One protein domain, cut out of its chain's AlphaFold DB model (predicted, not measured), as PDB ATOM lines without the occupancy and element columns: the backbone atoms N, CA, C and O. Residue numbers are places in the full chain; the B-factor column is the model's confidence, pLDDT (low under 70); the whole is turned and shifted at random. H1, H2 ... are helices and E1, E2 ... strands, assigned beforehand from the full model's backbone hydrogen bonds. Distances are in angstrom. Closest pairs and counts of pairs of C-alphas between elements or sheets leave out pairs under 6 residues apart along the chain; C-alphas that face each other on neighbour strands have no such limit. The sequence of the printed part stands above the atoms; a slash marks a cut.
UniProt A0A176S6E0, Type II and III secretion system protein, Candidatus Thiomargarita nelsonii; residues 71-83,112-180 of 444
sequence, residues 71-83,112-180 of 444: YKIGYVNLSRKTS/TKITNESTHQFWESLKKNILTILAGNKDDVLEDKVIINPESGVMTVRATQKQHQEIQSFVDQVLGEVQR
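This is residues 71 to 83 and 112 to 180 of the 444 residues of the protein "Type II and III secretion system protein" of Candidatus Thiomargarita nelsonii (UniProt A0A176S6E0). A loose head of two helices, H1 and H2, and a two-stranded hairpin, E3 and E4, has a thin antiparallel arm of E1 and E2 reaching away from it, and that arm makes much of the length. In the head, H1 has the hairpin over one side and the antiparallel helix H2 on another, while the first residues, 71 and 72, pair with E4. The printed part has 82 residues, with two named helices and four named strands in the order E1 E2 H1 E3 E4 H2; the class is mixed, helices and strands. The two sheets, E1 - E2 and E3 - E4, are each antiparallel. The whole is loose, with a radius of gyration of the C-alphas of 15.1 A, and elongated, spanning 54 by 29 by 21 A.

Start at C-alpha 71, (131.841, 110.051, 132.082), and go on to strand E1, residues 81 to 83. After the cut, find C-alpha 112 at (119.575, 72.677, 105.753), where E2 begins; it runs 22.8 A to residue 119. Helix H1, residues 122 to 135, is 19.9 A long. E3 is residues 146 to 149, 10.0 A, and E4 residues 154 to 159, 15.8 A. Helix H2, residues 161 to 178, runs 25.3 A to C-alpha 178 at (137.507, 97.812, 123.643).

Look first at H1, whose centre is nearest to the mean of the C-alphas, at 5.1 A. Its closest C-alphas to E3 are those of Lys 127 and Val 146, 7.1 A apart. H1 and H2 touch, opposite ways at a shallow tilt of 26 degrees; H1 touches H2 with residues 130 to 134 alone, and H2 touches H1 with residues 163 to 167 alone, the closest C-alphas being those of Leu 134 and Gln 163, 6.8 A apart. E3 and E4 form a hairpin, antiparallel at 172 degrees, with N 147 and O 156 at 2.9 A and N 156 and O 147 at 2.8 A, within hydrogen-bond range. E4 and H2 are near each other, while E3 and H2 are apart. E1 and E2 are antiparallel at 167 degrees, with N 82 and O 118 within hydrogen-bond range at 3.4 A. In H1 and H2 every O i to N i+4 pair is within hydrogen-bond range.

The two C-alphas farthest apart are those of Thr 112 and Gln 161, 55.9 A. Residues 84 to 111 are cut out, and C-alphas 83 and 112 are 15.5 A apart across the cut. Of the links that are printed whole, none is long. The mean pLDDT of the printed part is 77.7; look for values under 70 at residues 78 to 83, 112 to 120 and 136 to 144.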
ATOM      1  N   TYR A  71     130.812 110.894 132.674       91.06
ATOM      2  CA  TYR A  71     131.841 110.051 132.082       91.06
ATOM      3  C   TYR A  71     131.712 110.117 130.563       91.06
ATOM      4  O   TYR A  71     130.621 109.944 130.014       91.06
ATOM      5  N   LYS A  72     132.828 110.375 129.880       89.94
ATOM      6  CA  LYS A  72     132.899 110.332 128.418       89.94
ATOM      7  C   LYS A  72     133.290 108.922 128.000       89.94
ATOM      8  O   LYS A  72     134.346 108.441 128.392       89.94
ATOM      9  N   ILE A  73     132.445 108.280 127.211       87.75
ATOM     10  CA  ILE A  73     132.648 106.931 126.697       87.75
ATOM     11  C   ILE A  73     132.825 107.086 125.192       87.75
ATOM     12  O   ILE A  73     131.861 107.226 124.442       87.75
ATOM     13  N   GLY A  74     134.080 107.105 124.752       80.25
ATOM     14  CA  GLY A  74     134.431 107.180 123.335       80.25
ATOM     15  C   GLY A  74     134.231 105.835 122.639       80.25
ATOM     16  O   GLY A  74     135.208 105.240 122.189       80.25
ATOM     17  N   TYR A  75     132.996 105.332 122.602       80.00
ATOM     18  CA  TYR A  75     132.643 104.093 121.916       80.00
ATOM     19  C   TYR A  75     131.421 104.293 121.026       80.00
ATOM     20  O   TYR A  75     130.457 104.955 121.409       80.00
ATOM     21  N   VAL A  76     131.474 103.724 119.824       75.44
ATOM     22  CA  VAL A  76     130.419 103.880 118.821       75.44
ATOM     23  C   VAL A  76     129.156 103.159 119.289       75.44
ATOM     24  O   VAL A  76     129.213 102.014 119.740       75.44
ATOM     25  N   ASN A  77     127.998 103.811 119.162       70.69
ATOM     26  CA  ASN A  77     126.702 103.170 119.363       70.69
ATOM     27  C   ASN A  77     126.384 102.241 118.177       70.69
ATOM     28  O   ASN A  77     125.661 102.615 117.258       70.69
ATOM     29  N   LEU A  78     126.994 101.053 118.150       66.94
ATOM     30  CA  LEU A  78     126.819 100.087 117.067       66.94
ATOM     31  C   LEU A  78     126.023  98.869 117.544       66.94
ATOM     32  O   LEU A  78     126.566  97.985 118.204       66.94
ATOM     33  N   SER A  79     124.754  98.784 117.144       64.19
ATOM     34  CA  SER A  79     123.982  97.540 117.200       64.19
ATOM     35  C   SER A  79     124.169  96.788 115.884       64.19
ATOM     36  O   SER A  79     123.464  97.031 114.902       64.19
ATOM     37  N   ARG A  80     125.154  95.892 115.821       59.22
ATOM     38  CA  ARG A  80     125.369  95.073 114.626       59.22
ATOM     39  C   ARG A  80     124.655  93.740 114.783       59.22
ATOM     40  O   ARG A  80     125.049  92.945 115.628       59.22
ATOM     41  N   LYS A  81     123.643  93.506 113.947       56.31
ATOM     42  CA  LYS A  81     123.038  92.190 113.730       56.31
ATOM     43  C   LYS A  81     123.700  91.578 112.501       56.31
ATOM     44  O   LYS A  81     123.460  92.024 111.384       56.31
ATOM     45  N   THR A  82     124.586  90.608 112.710       49.72
ATOM     46  CA  THR A  82     125.161  89.834 111.600       49.72
ATOM     47  C   THR A  82     124.341  88.565 111.455       49.72
ATOM     48  O   THR A  82     124.296  87.772 112.392       49.72
ATOM     49  N   SER A  83     123.678  88.401 110.310       55.12
ATOM     50  CA  SER A  83     123.004  87.163 109.919       55.12
ATOM     51  C   SER A  83     123.800  86.508 108.796       55.12
ATOM     52  O   SER A  83     123.868  87.052 107.694       55.12
ATOM     53  N   THR A 112     119.009  72.486 104.412       48.78
ATOM     54  CA  THR A 112     119.575  72.677 105.753       48.78
ATOM     55  C   THR A 112     119.813  74.169 105.938       48.78
ATOM     56  O   THR A 112     120.690  74.732 105.292       48.78
ATOM     57  N   LYS A 113     118.999  74.815 106.781       51.22
ATOM     58  CA  LYS A 113     119.095  76.249 107.080       51.22
ATOM     59  C   LYS A 113     119.771  76.443 108.433       51.22
ATOM     60  O   LYS A 113     119.197  76.088 109.460       51.22
ATOM     61  N   ILE A 114     120.966  77.029 108.438       45.81
ATOM     62  CA  ILE A 114     121.671  77.419 109.665       45.81
ATOM     63  C   ILE A 114     121.710  78.945 109.715       45.81
ATOM     64  O   ILE A 114     122.313  79.584 108.858       45.81
ATOM     65  N   THR A 115     121.040  79.527 110.710       49.72
ATOM     66  CA  THR A 115     121.047  80.971 110.976       49.72
ATOM     67  C   THR A 115     121.934  81.250 112.179       49.72
ATOM     68  O   THR A 115     121.634  80.787 113.280       49.72
ATOM     69  N   ASN A 116     123.001  82.021 111.988       44.50
ATOM     70  CA  ASN A 116     123.798  82.549 113.091       44.50
ATOM     71  C   ASN A 116     123.419  84.021 113.311       44.50
ATOM     72  O   ASN A 116     123.585  84.823 112.392       44.50
ATOM     73  N   GLU A 117     122.882  84.361 114.486       57.22
ATOM     74  CA  GLU A 117     122.549  85.734 114.887       57.22
ATOM     75  C   GLU A 117     123.447  86.154 116.054       57.22
ATOM     76  O   GLU A 117     123.417  85.554 117.125       57.22
ATOM     77  N   SER A 118     124.234  87.209 115.850       54.22
ATOM     78  CA  SER A 118     125.031  87.846 116.900       54.22
ATOM     79  C   SER A 118     124.601  89.299 117.044       54.22
ATOM     80  O   SER A 118     124.702  90.056 116.077       54.22
ATOM     81  N   THR A 119     124.167  89.679 118.249       63.66
ATOM     82  CA  THR A 119     123.758  91.043 118.616       63.66
ATOM     83  C   THR A 119     124.684  91.566 119.710       63.66
ATOM     84  O   THR A 119     124.783  90.978 120.785       63.66
ATOM     85  N   HIS A 120     125.376  92.674 119.446       65.56
ATOM     86  CA  HIS A 120     126.261  93.324 120.413       65.56
ATOM     87  C   HIS A 120     125.594  94.591 120.976       65.56
ATOM     88  O   HIS A 120     125.380  95.549 120.239       65.56
ATOM     89  N   GLN A 121     125.270  94.601 122.274       77.75
ATOM     90  CA  GLN A 121     124.662  95.739 122.989       77.75
ATOM     91  C   GLN A 121     125.587  96.224 124.115       77.75
ATOM     92  O   GLN A 121     125.329  96.029 125.305       77.75
ATOM     93  N   PHE A 122     126.696  96.863 123.737       83.12
ATOM     94  CA  PHE A 122     127.695  97.371 124.683       83.12
ATOM     95  C   PHE A 122     127.078  98.252 125.781       83.12
ATOM     96  O   PHE A 122     127.280  97.994 126.966       83.12
ATOM     97  N   TRP A 123     126.274  99.250 125.401       85.00
ATOM     98  CA  TRP A 123     125.697 100.234 126.322       85.00
ATOM     99  C   TRP A 123     124.754  99.625 127.366       85.00
ATOM    100  O   TRP A 123     124.770 100.042 128.524       85.00
ATOM    101  N   GLU A 124     123.978  98.606 126.989       85.69
ATOM    102  CA  GLU A 124     123.098  97.890 127.918       85.69
ATOM    103  C   GLU A 124     123.909  97.065 128.920       85.69
ATOM    104  O   GLU A 124     123.654  97.121 130.125       85.69
ATOM    105  N   SER A 125     124.941  96.359 128.440       86.31
ATOM    106  CA  SER A 125     125.843  95.597 129.308       86.31
ATOM    107  C   SER A 125     126.613  96.502 130.277       86.31
ATOM    108  O   SER A 125     126.715  96.193 131.464       86.31
ATOM    109  N   LEU A 126     127.077  97.667 129.805       87.62
ATOM    110  CA  LEU A 126     127.780  98.655 130.617       87.62
ATOM    111  C   LEU A 126     126.863  99.222 131.706       87.62
ATOM    112  O   LEU A 126     127.246  99.242 132.875       87.62
ATOM    113  N   LYS A 127     125.634  99.625 131.342       88.69
ATOM    114  CA  LYS A 127     124.630 100.109 132.302       88.69
ATOM    115  C   LYS A 127     124.353  99.052 133.367       88.69
ATOM    116  O   LYS A 127     124.384  99.374 134.552       88.69
ATOM    117  N   LYS A 128     124.125  97.798 132.965       87.06
ATOM    118  CA  LYS A 128     123.848  96.692 133.889       87.06
ATOM    119  C   LYS A 128     125.005  96.458 134.862       87.06
ATOM    120  O   LYS A 128     124.773  96.410 136.064       87.06
ATOM    121  N   ASN A 129     126.240  96.392 134.365       87.56
ATOM    122  CA  ASN A 129     127.425  96.177 135.200       87.56
ATOM    123  C   ASN A 129     127.636  97.318 136.208       87.56
ATOM    124  O   ASN A 129     127.917  97.065 137.377       87.56
ATOM    125  N   ILE A 130     127.443  98.572 135.790       87.56
ATOM    126  CA  ILE A 130     127.565  99.732 136.684       87.56
ATOM    127  C   ILE A 130     126.446  99.749 137.725       87.56
ATOM    128  O   ILE A 130     126.708 100.033 138.890       87.56
ATOM    129  N   LEU A 131     125.215  99.401 137.346       86.25
ATOM    130  CA  LEU A 131     124.123  99.247 138.306       86.25
ATOM    131  C   LEU A 131     124.442  98.167 139.347       86.25
ATOM    132  O   LEU A 131     124.199  98.398 140.528       86.25
ATOM    133  N   THR A 132     125.053  97.045 138.952       82.94
ATOM    134  CA  THR A 132     125.521  96.012 139.892       82.94
ATOM    135  C   THR A 132     126.589  96.543 140.856       82.94
ATOM    136  O   THR A 132     126.492  96.294 142.057       82.94
ATOM    137  N   ILE A 133     127.559  97.333 140.376       82.38
ATOM    138  CA  ILE A 133     128.569  97.988 141.233       82.38
ATOM    139  C   ILE A 133     127.902  98.958 142.228       82.38
ATOM    140  O   ILE A 133     128.283  99.029 143.395       82.38
ATOM    141  N   LEU A 134     126.866  99.685 141.797       82.56
ATOM    142  CA  LEU A 134     126.141 100.647 142.635       82.56
ATOM    143  C   LEU A 134     125.184 100.002 143.649       82.56
ATOM    144  O   LEU A 134     124.942 100.599 144.703       82.56
ATOM    145  N   ALA A 135     124.612  98.842 143.317       74.06
ATOM    146  CA  ALA A 135     123.644  98.115 144.141       74.06
ATOM    147  C   ALA A 135     124.303  97.402 145.324       74.06
ATOM    148  O   ALA A 135     123.729  97.334 146.415       74.06
ATOM    149  N   GLY A 136     125.533  96.909 145.148       65.50
ATOM    150  CA  GLY A 136     126.139  96.009 146.128       65.50
ATOM    151  C   GLY A 136     125.221  94.809 146.420       65.50
ATOM    152  O   GLY A 136     124.490  94.355 145.547       65.50
ATOM    153  N   ASN A 137     125.213  94.316 147.663       56.84
ATOM    154  CA  ASN A 137     124.346  93.209 148.117       56.84
ATOM    155  C   ASN A 137     122.871  93.604 148.363       56.84
ATOM    156  O   ASN A 137     122.148  92.867 149.034       56.84
ATOM    157  N   LYS A 138     122.424  94.786 147.924       57.75
ATOM    158  CA  LYS A 138     121.054  95.262 148.158       57.75
ATOM    159  C   LYS A 138     120.307  95.354 146.832       57.75
ATOM    160  O   LYS A 138     120.678  96.156 145.983       57.75
ATOM    161  N   ASP A 139     119.223  94.588 146.717       55.88
ATOM    162  CA  ASP A 139     118.250  94.612 145.611       55.88
ATOM    163  C   ASP A 139     117.393  95.894 145.617       55.88
ATOM    164  O   ASP A 139     116.166  95.852 145.530       55.88
ATOM    165  N   ASP A 140     118.018  97.058 145.793       57.53
ATOM    166  CA  ASP A 140     117.316  98.335 145.724       57.53
ATOM    167  C   ASP A 140     117.179  98.754 144.253       57.53
ATOM    168  O   ASP A 140     118.094  98.565 143.447       57.53
ATOM    169  N   VAL A 141     116.029  99.308 143.871       55.34
ATOM    170  CA  VAL A 141     115.728  99.664 142.475       55.34
ATOM    171  C   VAL A 141     116.540 100.908 142.098       55.34
ATOM    172  O   VAL A 141     116.143 102.039 142.360       55.34
ATOM    173  N   LEU A 142     117.733 100.704 141.530       64.12
ATOM    174  CA  LEU A 142     118.711 101.767 141.251       64.12
ATOM    175  C   LEU A 142     118.654 102.348 139.830       64.12
ATOM    176  O   LEU A 142     119.587 103.049 139.434       64.12
ATOM    177  N   GLU A 143     117.596 102.091 139.057       62.19
ATOM    178  CA  GLU A 143     117.540 102.491 137.641       62.19
ATOM    179  C   GLU A 143     117.733 104.003 137.417       62.19
ATOM    180  O   GLU A 143     118.388 104.390 136.449       62.19
ATOM    181  N   ASP A 144     117.295 104.844 138.359       68.00
ATOM    182  CA  ASP A 144     117.420 106.310 138.292       68.00
ATOM    183  C   ASP A 144     118.835 106.845 138.586       68.00
ATOM    184  O   ASP A 144     119.099 108.043 138.450       68.00
ATOM    185  N   LYS A 145     119.776 105.993 139.014       81.25
ATOM    186  CA  LYS A 145     121.148 106.426 139.332       81.25
ATOM    187  C   LYS A 145     122.054 106.530 138.108       81.25
ATOM    188  O   LYS A 145     123.108 107.157 138.210       81.25
ATOM    189  N   VAL A 146     121.690 105.928 136.975       86.25
ATOM    190  CA  VAL A 146     122.541 105.881 135.777       86.25
ATOM    191  C   VAL A 146     121.754 106.331 134.554       86.25
ATOM    192  O   VAL A 146     120.849 105.641 134.090       86.25
ATOM    193  N   ILE A 147     122.158 107.464 133.987       89.00
ATOM    194  CA  ILE A 147     121.620 108.000 132.737       89.00
ATOM    195  C   ILE A 147     122.684 107.810 131.660       89.00
ATOM    196  O   ILE A 147     123.765 108.392 131.739       89.00
ATOM    197  N   ILE A 148     122.384 107.005 130.647       88.31
ATOM    198  CA  ILE A 148     123.243 106.830 129.473       88.31
ATOM    199  C   ILE A 148     122.663 107.611 128.300       88.31
ATOM    200  O   ILE A 148     121.454 107.607 128.081       88.31
ATOM    201  N   ASN A 149     123.527 108.261 127.529       89.31
ATOM    202  CA  ASN A 149     123.178 108.825 126.237       89.31
ATOM    203  C   ASN A 149     124.184 108.300 125.196       89.31
ATOM    204  O   ASN A 149     125.232 108.921 124.988       89.31
ATOM    205  N   PRO A 150     123.885 107.142 124.571       85.38
ATOM    206  CA  PRO A 150     124.747 106.526 123.564       85.38
ATOM    207  C   PRO A 150     125.024 107.427 122.356       85.38
ATOM    208  O   PRO A 150     126.133 107.411 121.834       85.38
ATOM    209  N   GLU A 151     124.051 108.254 121.955       82.06
ATOM    210  CA  GLU A 151     124.163 109.162 120.800       82.06
ATOM    211  C   GLU A 151     125.211 110.259 121.007       82.06
ATOM    212  O   GLU A 151     125.906 110.661 120.080       82.06
ATOM    213  N   SER A 152     125.354 110.737 122.244       84.94
ATOM    214  CA  SER A 152     126.366 111.741 122.607       84.94
ATOM    215  C   SER A 152     127.620 111.139 123.243       84.94
ATOM    216  O   SER A 152     128.538 111.880 123.593       84.94
ATOM    217  N   GLY A 153     127.686 109.810 123.392       86.88
ATOM    218  CA  GLY A 153     128.840 109.117 123.968       86.88
ATOM    219  C   GLY A 153     129.103 109.477 125.434       86.88
ATOM    220  O   GLY A 153     130.248 109.437 125.887       86.88
ATOM    221  N   VAL A 154     128.075 109.873 126.190       90.19
ATOM    222  CA  VAL A 154     128.226 110.241 127.606       90.19
ATOM    223  C   VAL A 154     127.332 109.409 128.506       90.19
ATOM    224  O   VAL A 154     126.221 109.012 128.159       90.19
ATOM    225  N   MET A 155     127.823 109.180 129.715       90.62
ATOM    226  CA  MET A 155     127.088 108.535 130.787       90.62
ATOM    227  C   MET A 155     127.194 109.392 132.036       90.62
ATOM    228  O   MET A 155     128.282 109.798 132.436       90.62
ATOM    229  N   THR A 156     126.060 109.651 132.669       91.44
ATOM    230  CA  THR A 156     125.995 110.364 133.937       91.44
ATOM    231  C   THR A 156     125.595 109.388 135.026       91.44
ATOM    232  O   THR A 156     124.572 108.715 134.917       91.44
ATOM    233  N   VAL A 157     126.405 109.316 136.075       91.31
ATOM    234  CA  VAL A 157     126.166 108.419 137.205       91.31
ATOM    235  C   VAL A 157     126.014 109.229 138.482       91.31
ATOM    236  O   VAL A 157     126.813 110.131 138.733       91.31
ATOM    237  N   ARG A 158     125.013 108.880 139.296       90.06
ATOM    238  CA  ARG A 158     124.820 109.378 140.656       90.06
ATOM    239  C   ARG A 158     125.399 108.396 141.666       90.06
ATOM    240  O   ARG A 158     124.768 107.378 141.954       90.06
ATOM    241  N   ALA A 159     126.558 108.701 142.234       88.69
ATOM    242  CA  ALA A 159     127.216 107.796 143.171       88.69
ATOM    243  C   ALA A 159     128.000 108.542 144.254       88.69
ATOM    244  O   ALA A 159     128.170 109.761 144.198       88.69
ATOM    245  N   THR A 160     128.438 107.806 145.273       87.69
ATOM    246  CA  THR A 160     129.398 108.315 146.258       87.69
ATOM    247  C   THR A 160     130.805 108.386 145.647       87.69
ATOM    248  O   THR A 160     131.082 107.780 144.610       87.69
ATOM    249  N   GLN A 161     131.725 109.121 146.265       84.56
ATOM    250  CA  GLN A 161     133.110 109.272 145.817       84.56
ATOM    251  C   GLN A 161     133.820 107.920 145.700       84.56
ATOM    252  O   GLN A 161     134.522 107.687 144.714       84.56
ATOM    253  N   LYS A 162     133.625 107.022 146.676       82.31
ATOM    254  CA  LYS A 162     134.192 105.662 146.642       82.31
ATOM    255  C   LYS A 162     133.701 104.886 145.419       82.31
ATOM    256  O   LYS A 162     134.504 104.364 144.651       82.31
ATOM    257  N   GLN A 163     132.392 104.909 145.173       87.38
ATOM    258  CA  GLN A 163     131.785 104.267 144.007       87.38
ATOM    259  C   GLN A 163     132.267 104.892 142.692       87.38
ATOM    260  O   GLN A 163     132.519 104.186 141.723       87.38
ATOM    261  N   HIS A 164     132.455 106.212 142.641       89.31
ATOM    262  CA  HIS A 164     133.000 106.875 141.460       89.31
ATOM    263  C   HIS A 164     134.433 106.448 141.130       89.31
ATOM    264  O   HIS A 164     134.776 106.425 139.948       89.31
ATOM    265  N   GLN A 165     135.259 106.133 142.134       87.69
ATOM    266  CA  GLN A 165     136.608 105.602 141.917       87.69
ATOM    267  C   GLN A 165     136.564 104.190 141.322       87.69
ATOM    268  O   GLN A 165     137.278 103.929 140.359       87.69
ATOM    269  N   GLU A 166     135.686 103.321 141.829       88.50
ATOM    270  CA  GLU A 166     135.480 101.965 141.291       88.50
ATOM    271  C   GLU A 166     134.901 101.982 139.871       88.50
ATOM    272  O   GLU A 166     135.341 101.242 138.995       88.50
ATOM    273  N   ILE A 167     133.938 102.868 139.605       90.75
ATOM    274  CA  ILE A 167     133.372 103.035 138.264       90.75
ATOM    275  C   ILE A 167     134.425 103.582 137.305       90.75
ATOM    276  O   ILE A 167     134.485 103.140 136.165       90.75
ATOM    277  N   GLN A 168     135.257 104.530 137.746       90.62
ATOM    278  CA  GLN A 168     136.326 105.079 136.916       90.62
ATOM    279  C   GLN A 168     137.328 103.988 136.526       90.62
ATOM    280  O   GLN A 168     137.598 103.838 135.341       90.62
ATOM    281  N   SER A 169     137.823 103.191 137.482       91.06
ATOM    282  CA  SER A 169     138.769 102.112 137.173       91.06
ATOM    283  C   SER A 169     138.160 101.056 136.249       91.06
ATOM    284  O   SER A 169     138.818 100.617 135.308       91.06
ATOM    285  N   PHE A 170     136.892 100.698 136.461       90.88
ATOM    286  CA  PHE A 170     136.170  99.778 135.587       90.88
ATOM    287  C   PHE A 170     135.999 100.337 134.168       90.88
ATOM    288  O   PHE A 170     136.302  99.651 133.195       90.88
ATOM    289  N   VAL A 171     135.539 101.584 134.037       90.44
ATOM    290  CA  VAL A 171     135.350 102.243 132.736       90.44
ATOM    291  C   VAL A 171     136.681 102.384 132.003       90.44
ATOM    292  O   VAL A 171     136.732 102.078 130.817       90.44
ATOM    293  N   ASP A 172     137.755 102.771 132.690       89.50
ATOM    294  CA  ASP A 172     139.086 102.905 132.091       89.50
ATOM    295  C   ASP A 172     139.618 101.555 131.592       89.50
ATOM    296  O   ASP A 172     140.132 101.470 130.476       89.50
ATOM    297  N   GLN A 173     139.435 100.482 132.369       88.56
ATOM    298  CA  GLN A 173     139.815  99.132 131.953       88.56
ATOM    299  C   GLN A 173     139.000  98.662 130.739       88.56
ATOM    300  O   GLN A 173     139.564  98.171 129.765       88.56
ATOM    301  N   VAL A 174     137.676  98.845 130.758       88.12
ATOM    302  CA  VAL A 174     136.799  98.440 129.647       88.12
ATOM    303  C   VAL A 174     137.103  99.239 128.380       88.12
ATOM    304  O   VAL A 174     137.243  98.649 127.311       88.12
ATOM    305  N   LEU A 175     137.242 100.565 128.476       85.88
ATOM    306  CA  LEU A 175     137.586 101.413 127.333       85.88
ATOM    307  C   LEU A 175     138.965 101.060 126.773       85.88
ATOM    308  O   LEU A 175     139.112 100.965 125.555       85.88
ATOM    309  N   GLY A 176     139.940 100.797 127.649       85.06
ATOM    310  CA  GLY A 176     141.286 100.384 127.262       85.06
ATOM    311  C   GLY A 176     141.329  99.062 126.495       85.06
ATOM    312  O   GLY A 176     142.161  98.918 125.605       85.06
ATOM    313  N   GLU A 177     140.434  98.112 126.783       84.38
ATOM    314  CA  GLU A 177     140.339  96.844 126.045       84.38
ATOM    315  C   GLU A 177     139.543  96.967 124.743       84.38
ATOM    316  O   GLU A 177     139.915  96.403 123.713       84.38
ATOM    317  N   VAL A 178     138.437  97.707 124.773       84.19
ATOM    318  CA  VAL A 178     137.507  97.812 123.643       84.19
ATOM    319  C   VAL A 178     138.061  98.705 122.525       84.19
ATOM    320  O   VAL A 178     137.779  98.470 121.351       84.19
ATOM    321  N   GLN A 179     138.884  99.701 122.858       86.00
ATOM    322  CA  GLN A 179     139.507 100.595 121.876       86.00
ATOM    323  C   GLN A 179     140.772 100.021 121.230       86.00
ATOM    324  O   GLN A 179     141.313 100.644 120.313       86.00
ATOM    325  N   ARG A 180     141.250  98.845 121.667       89.44
ATOM    326  CA  ARG A 180     142.412  98.197 121.045       89.44
ATOM    327  C   ARG A 180     142.123  97.923 119.574       89.44
ATOM    328  O   ARG A 180     141.025  97.503 119.209       89.44
TER     329      ARG A 180